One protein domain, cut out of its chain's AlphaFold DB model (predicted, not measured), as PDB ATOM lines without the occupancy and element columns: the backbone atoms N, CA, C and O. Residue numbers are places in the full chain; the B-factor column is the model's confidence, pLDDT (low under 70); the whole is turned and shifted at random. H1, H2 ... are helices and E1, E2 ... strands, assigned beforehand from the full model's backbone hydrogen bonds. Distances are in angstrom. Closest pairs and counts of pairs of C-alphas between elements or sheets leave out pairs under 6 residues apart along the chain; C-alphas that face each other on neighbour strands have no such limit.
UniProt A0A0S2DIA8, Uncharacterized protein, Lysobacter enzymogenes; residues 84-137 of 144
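This is residues 84 to 137 of the 144 residues of an uncharacterized protein of Lysobacter enzymogenes (UniProt A0A0S2DIA8). With little regular structure, this domain is a two-stranded hairpin, E1 and E2, with a short helix, H1, at the end where E1 begins, while the long unnamed stretch 116 to 137 loops back past the hairpin. The printed part has 54 residues, 20 in named elements, ordered H1, E1, E2; the sheet is antiparallel and the class mixed. It is compact, radius of gyration of the C-alphas 10.4 A, and spans 28 by 22 by 16 A.

Find C-alpha 86 at (145.704, 124.946, 110.371); H1 runs from there to residue 93, 10.5 A. E1, residues 101 to 106, covers 14.5 A. E2, residues 110 to 115, covers 15.6 A and ends at C-alpha 115, (135.876, 112.953, 104.306).

In the hairpin E1 and E2, look for N 104 and O 112, 2.9 A apart, within hydrogen-bond range. The closest C-alphas of H1 and E1, Val 92 and Phe 101, are 4.8 A apart; H1 and E2 are apart. In H1 every O i to N i+4 pair is within hydrogen-bond range.

The C-alphas farthest apart, Ala 86 and Arg 107, stand 29.3 A from each other. The printed part has no cut, and no printed residue is under 70 in pLDDT.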
ATOM      1  N   CYS A  84     139.172 127.417 109.698       94.81
ATOM      2  CA  CYS A  84     138.877 127.406 111.129       94.81
ATOM      3  C   CYS A  84     140.091 127.027 112.004       94.81
ATOM      4  O   CYS A  84     140.113 127.391 113.185       94.81
ATOM      5  N   CYS A  85     141.066 126.303 111.441       93.75
ATOM      6  CA  CYS A  85     142.365 125.961 112.026       93.75
ATOM      7  C   CYS A  85     143.358 125.502 110.936       93.75
ATOM      8  O   CYS A  85     142.950 125.197 109.812       93.75
ATOM      9  N   ALA A  86     144.648 125.406 111.282       90.94
ATOM     10  CA  ALA A  86     145.704 124.946 110.371       90.94
ATOM     11  C   ALA A  86     145.514 123.486 109.915       90.94
ATOM     12  O   ALA A  86     145.656 123.199 108.733       90.94
ATOM     13  N   ALA A  87     145.079 122.589 110.807       93.44
ATOM     14  CA  ALA A  87     144.806 121.196 110.445       93.44
ATOM     15  C   ALA A  87     143.699 121.070 109.380       93.44
ATOM     16  O   ALA A  87     143.804 120.263 108.464       93.44
ATOM     17  N   MET A  88     142.662 121.915 109.446       96.06
ATOM     18  CA  MET A  88     141.631 121.967 108.402       96.06
ATOM     19  C   MET A  88     142.183 122.524 107.083       96.06
ATOM     20  O   MET A  88     141.819 122.037 106.017       96.06
ATOM     21  N   PHE A  89     143.061 123.532 107.138       94.94
ATOM     22  CA  PHE A  89     143.751 124.032 105.947       94.94
ATOM     23  C   PHE A  89     144.535 122.910 105.252       94.94
ATOM     24  O   PHE A  89     144.378 122.722 104.047       94.94
ATOM     25  N   GLU A  90     145.315 122.136 106.007       94.00
ATOM     26  CA  GLU A  90     146.073 120.998 105.477       94.00
ATOM     27  C   GLU A  90     145.152 119.911 104.923       94.00
ATOM     28  O   GLU A  90     145.325 119.496 103.783       94.00
ATOM     29  N   ALA A  91     144.118 119.515 105.670       95.19
ATOM     30  CA  ALA A  91     143.175 118.483 105.242       95.19
ATOM     31  C   ALA A  91     142.468 118.804 103.915       95.19
ATOM     32  O   ALA A  91     142.118 117.889 103.171       95.19
ATOM     33  N   VAL A  92     142.253 120.091 103.620       95.06
ATOM     34  CA  VAL A  92     141.621 120.548 102.373       95.06
ATOM     35  C   VAL A  92     142.623 120.716 101.228       95.06
ATOM     36  O   VAL A  92     142.268 120.476 100.076       95.06
ATOM     37  N   ASN A  93     143.857 121.150 101.510       92.94
ATOM     38  CA  ASN A  93     144.797 121.585 100.467       92.94
ATOM     39  C   ASN A  93     145.941 120.605 100.182       92.94
ATOM     40  O   ASN A  93     146.525 120.691  99.106       92.94
ATOM     41  N   GLU A  94     146.288 119.711 101.109       92.06
ATOM     42  CA  GLU A  94     147.396 118.767 100.950       92.06
ATOM     43  C   GLU A  94     146.868 117.395 100.488       92.06
ATOM     44  O   GLU A  94     146.218 116.692 101.265       92.06
ATOM     45  N   PRO A  95     147.155 116.954  99.245       85.62
ATOM     46  CA  PRO A  95     146.651 115.682  98.710       85.62
ATOM     47  C   PRO A  95     147.008 114.449  99.556       85.62
ATOM     48  O   PRO A  95     146.322 113.417  99.518       85.62
ATOM     49  N   ARG A  96     148.109 114.528 100.311       90.44
ATOM     50  CA  ARG A  96     148.579 113.448 101.184       90.44
ATOM     51  C   ARG A  96     148.060 113.543 102.616       90.44
ATOM     52  O   ARG A  96     148.301 112.606 103.374       90.44
ATOM     53  N   ALA A  97     147.334 114.600 102.984       90.25
ATOM     54  CA  ALA A  97     146.745 114.717 104.311       90.25
ATOM     55  C   ALA A  97     145.777 113.559 104.566       90.25
ATOM     56  O   ALA A  97     145.100 113.075 103.655       90.25
ATOM     57  N   ARG A  98     145.729 113.075 105.806       91.25
ATOM     58  CA  ARG A  98     144.781 112.045 106.227       91.25
ATOM     59  C   ARG A  98     144.172 112.445 107.571       91.25
ATOM     60  O   ARG A  98     144.931 112.616 108.525       91.25
ATOM     61  N   PRO A  99     142.837 112.565 107.664       92.00
ATOM     62  CA  PRO A  99     141.859 112.485 106.567       92.00
ATOM     63  C   PRO A  99     141.948 113.670 105.585       92.00
ATOM     64  O   PRO A  99     142.407 114.750 105.959       92.00
ATOM     65  N   THR A 100     141.467 113.490 104.350       94.19
ATOM     66  CA  THR A 100     141.217 114.612 103.424       94.19
ATOM     67  C   THR A 100     139.805 115.162 103.599       94.19
ATOM     68  O   THR A 100     138.867 114.416 103.886       94.19
ATOM     69  N   PHE A 101     139.645 116.470 103.408       94.75
ATOM     70  CA  PHE A 101     138.358 117.160 103.439       94.75
ATOM     71  C   PHE A 101     138.097 117.858 102.109       94.75
ATOM     72  O   PHE A 101     138.956 118.559 101.582       94.75
ATOM     73  N   SER A 102     136.887 117.724 101.575       93.62
ATOM     74  CA  SER A 102     136.465 118.479 100.391       93.62
ATOM     75  C   SER A 102     135.009 118.909 100.488       93.62
ATOM     76  O   SER A 102     134.197 118.263 101.150       93.62
ATOM     77  N   PHE A 103     134.682 120.028  99.847       93.38
ATOM     78  CA  PHE A 103     133.319 120.537  99.773       93.38
ATOM     79  C   PHE A 103     132.682 120.117  98.448       93.38
ATOM     80  O   PHE A 103     133.298 120.259  97.395       93.38
ATOM     81  N   ALA A 104     131.447 119.630  98.496       91.62
ATOM     82  CA  ALA A 104     130.658 119.308  97.313       91.62
ATOM     83  C   ALA A 104     129.163 119.512  97.590       91.62
ATOM     84  O   ALA A 104     128.729 119.523  98.742       91.62
ATOM     85  N   LEU A 105     128.368 119.640  96.529       91.19
ATOM     86  CA  LEU A 105     126.911 119.617  96.628       91.19
ATOM     87  C   LEU A 105     126.424 118.176  96.459       91.19
ATOM     88  O   LEU A 105     126.533 117.592  95.379       91.19
ATOM     89  N   PHE A 106     125.887 117.579  97.519       87.81
ATOM     90  CA  PHE A 106     125.245 116.276  97.417       87.81
ATOM     91  C   PHE A 106     123.998 116.407  96.540       87.81
ATOM     92  O   PHE A 106     123.140 117.254  96.785       87.81
ATOM     93  N   ARG A 107     123.930 115.589  95.480       88.56
ATOM     94  CA  ARG A 107     122.872 115.646  94.454       88.56
ATOM     95  C   ARG A 107     122.690 117.035  93.821       88.56
ATOM     96  O   ARG A 107     121.602 117.342  93.358       88.56
ATOM     97  N   ASN A 108     123.749 117.844  93.767       84.75
ATOM     98  CA  ASN A 108     123.721 119.227  93.270       84.75
ATOM     99  C   ASN A 108     122.816 120.187  94.065       84.75
ATOM    100  O   ASN A 108     122.536 121.283  93.588       84.75
ATOM    101  N   GLU A 109     122.390 119.807  95.272       86.88
ATOM    102  CA  GLU A 109     121.445 120.587  96.077       86.88
ATOM    103  C   GLU A 109     122.006 120.886  97.471       86.88
ATOM    104  O   GLU A 109     122.077 122.048  97.868       86.88
ATOM    105  N   ASP A 110     122.464 119.861  98.195       88.75
ATOM    106  CA  ASP A 110     122.796 119.986  99.617       88.75
ATOM    107  C   ASP A 110     124.304 120.213  99.853       88.75
ATOM    108  O   ASP A 110     125.110 119.331  99.536       88.75
ATOM    109  N   PRO A 111     124.727 121.339 100.462       89.31
ATOM    110  CA  PRO A 111     126.112 121.559 100.871       89.31
ATOM    111  C   PRO A 111     126.629 120.452 101.792       89.31
ATOM    112  O   PRO A 111     126.106 120.226 102.884       89.31
ATOM    113  N   CYS A 112     127.697 119.775 101.373       92.00
ATOM    114  CA  CYS A 112     128.271 118.667 102.118       92.00
ATOM    115  C   CYS A 112     129.799 118.736 102.156       92.00
ATOM    116  O   CYS A 112     130.472 118.884 101.136       92.00
ATOM    117  N   TRP A 113     130.350 118.511 103.347       93.38
ATOM    118  CA  TRP A 113     131.761 118.193 103.529       93.38
ATOM    119  C   TRP A 113     131.973 116.681 103.458       93.38
ATOM    120  O   TRP A 113     131.385 115.914 104.231       93.38
ATOM    121  N   ARG A 114     132.797 116.261 102.500       93.19
ATOM    122  CA  ARG A 114     133.253 114.886 102.302       93.19
ATOM    123  C   ARG A 114     134.525 114.641 103.105       93.19
ATOM    124  O   ARG A 114     135.358 115.539 103.217       93.19
ATOM    125  N   ILE A 115     134.671 113.422 103.612       93.62
ATOM    126  CA  ILE A 115     135.876 112.953 104.306       93.62
ATOM    127  C   ILE A 115     136.429 111.770 103.522       93.62
ATOM    128  O   ILE A 115     135.686 110.832 103.235       93.62
ATOM    129  N   ASP A 116     137.699 111.829 103.122       92.69
ATOM    130  CA  ASP A 116     138.350 110.791 102.306       92.69
ATOM    131  C   ASP A 116     137.538 110.427 101.043       92.69
ATOM    132  O   ASP A 116     137.429 109.274 100.623       92.69
ATOM    133  N   GLY A 117     136.898 111.438 100.446       88.62
ATOM    134  CA  GLY A 117     136.031 111.286  99.279       88.62
ATOM    135  C   GLY A 117     134.659 110.656  99.560       88.62
ATOM    136  O   GLY A 117     133.858 110.540  98.634       88.62
ATOM    137  N   GLN A 118     134.326 110.299 100.796       90.44
ATOM    138  CA  GLN A 118     133.014 109.762 101.162       90.44
ATOM    139  C   GLN A 118     132.042 110.875 101.566       90.44
ATOM    140  O   GLN A 118     132.440 111.899 102.121       90.44
ATOM    141  N   TRP A 119     130.748 110.682 101.302       87.94
ATOM    142  CA  TRP A 119     129.694 111.596 101.751       87.94
ATOM    143  C   TRP A 119     129.489 111.455 103.263       87.94
ATOM    144  O   TRP A 119     128.824 110.528 103.718       87.94
ATOM    145  N   SER A 120     130.086 112.357 104.044       82.50
ATOM    146  CA  SER A 120     130.073 112.288 105.515       82.50
ATOM    147  C   SER A 120     129.211 113.360 106.179       82.50
ATOM    148  O   SER A 120     128.923 113.240 107.366       82.50
ATOM    149  N   PHE A 121     128.795 114.396 105.441       85.19
ATOM    150  CA  PHE A 121     127.991 115.516 105.951       85.19
ATOM    151  C   PHE A 121     128.574 116.127 107.234       85.19
ATOM    152  O   PHE A 121     127.850 116.439 108.185       85.19
ATOM    153  N   ALA A 122     129.900 116.286 107.276       89.00
ATOM    154  CA  ALA A 122     130.569 116.854 108.437       89.00
ATOM    155  C   ALA A 122     130.091 118.295 108.673       89.00
ATOM    156  O   ALA A 122     130.124 119.131 107.772       89.00
ATOM    157  N   ARG A 123     129.643 118.581 109.900       92.62
ATOM    158  CA  ARG A 123     129.160 119.917 110.306       92.62
ATOM    159  C   ARG A 123     130.152 120.682 111.167       92.62
ATOM    160  O   ARG A 123     130.049 121.897 111.285       92.62
ATOM    161  N   TYR A 124     131.111 119.981 111.760       94.88
ATOM    162  CA  TYR A 124     132.102 120.547 112.664       94.88
ATOM    163  C   TYR A 124     133.494 120.064 112.284       94.88
ATOM    164  O   TYR A 124     133.677 118.935 111.830       94.88
ATOM    165  N   CYS A 125     134.479 120.932 112.487       95.50
ATOM    166  CA  CYS A 125     135.882 120.585 112.352       95.50
ATOM    167  C   CYS A 125     136.283 119.596 113.462       95.50
ATOM    168  O   CYS A 125     136.109 119.933 114.638       95.50
ATOM    169  N   PRO A 126     136.869 118.430 113.137       94.44
ATOM    170  CA  PRO A 126     137.256 117.448 114.150       94.44
ATOM    171  C   PRO A 126     138.429 117.920 115.021       94.44
ATOM    172  O   PRO A 126     138.608 117.414 116.122       94.44
ATOM    173  N   TRP A 127     139.212 118.902 114.556       95.25
ATOM    174  CA  TRP A 127     140.392 119.394 115.271       95.25
ATOM    175  C   TRP A 127     140.110 120.566 116.209       95.25
ATOM    176  O   TRP A 127     140.703 120.644 117.276       95.25
ATOM    177  N   CYS A 128     139.234 121.499 115.823       95.88
ATOM    178  CA  CYS A 128     138.973 122.703 116.623       95.88
ATOM    179  C   CYS A 128     137.516 122.864 117.069       95.88
ATOM    180  O   CYS A 128     137.189 123.854 117.718       95.88
ATOM    181  N   GLY A 129     136.624 121.944 116.687       96.00
ATOM    182  CA  GLY A 129     135.214 121.950 117.086       96.00
ATOM    183  C   GLY A 129     134.367 123.085 116.499       96.00
ATOM    184  O   GLY A 129     133.171 123.150 116.769       96.00
ATOM    185  N   LYS A 130     134.939 123.985 115.689       96.81
ATOM    186  CA  LYS A 130     134.188 125.075 115.045       96.81
ATOM    187  C   LYS A 130     133.272 124.539 113.937       96.81
ATOM    188  O   LYS A 130     133.658 123.585 113.254       96.81
ATOM    189  N   PRO A 131     132.098 125.160 113.722       95.75
ATOM    190  CA  PRO A 131     131.209 124.789 112.628       95.75
ATOM    191  C   PRO A 131     131.899 124.993 111.277       95.75
ATOM    192  O   PRO A 131     132.620 125.976 111.074       95.75
ATOM    193  N   LEU A 132     131.686 124.049 110.363       95.00
ATOM    194  CA  LEU A 132     132.148 124.164 108.985       95.00
ATOM    195  C   LEU A 132     131.196 125.069 108.192       95.00
ATOM    196  O   LEU A 132     129.987 125.033 108.422       95.00
ATOM    197  N   PRO A 133     131.715 125.889 107.266       93.81
ATOM    198  CA  PRO A 133     130.872 126.732 106.430       93.81
ATOM    199  C   PRO A 133     130.034 125.890 105.457       93.81
ATOM    200  O   PRO A 133     130.481 124.852 104.978       93.81
ATOM    201  N   GLU A 134     128.860 126.388 105.069       92.38
ATOM    202  CA  GLU A 134     127.992 125.784 104.034       92.38
ATOM    203  C   GLU A 134     128.496 126.049 102.598       92.38
ATOM    204  O   GLU A 134     127.751 126.007 101.624       92.38
ATOM    205  N   ARG A 135     129.783 126.369 102.462       92.06
ATOM    206  CA  ARG A 135     130.485 126.640 101.207       92.06
ATOM    207  C   ARG A 135     131.955 126.275 101.359       92.06
ATOM    208  O   ARG A 135     132.462 126.245 102.478       92.06
ATOM    209  N   ALA A 136     132.661 126.087 100.250       92.38
ATOM    210  CA  ALA A 136     134.112 125.929 100.271       92.38
ATOM    211  C   ALA A 136     134.812 127.134 100.947       92.38
ATOM    212  O   ALA A 136     134.359 128.277 100.830       92.38
ATOM    213  N   PHE A 137     135.937 126.883 101.628       92.69
ATOM    214  CA  PHE A 137     136.766 127.937 102.237       92.69
ATOM    215  C   PHE A 137     137.397 128.870 101.192       92.69
ATOM    216  O   PHE A 137     137.627 130.049 101.467       92.69
TER     217      PHE A 137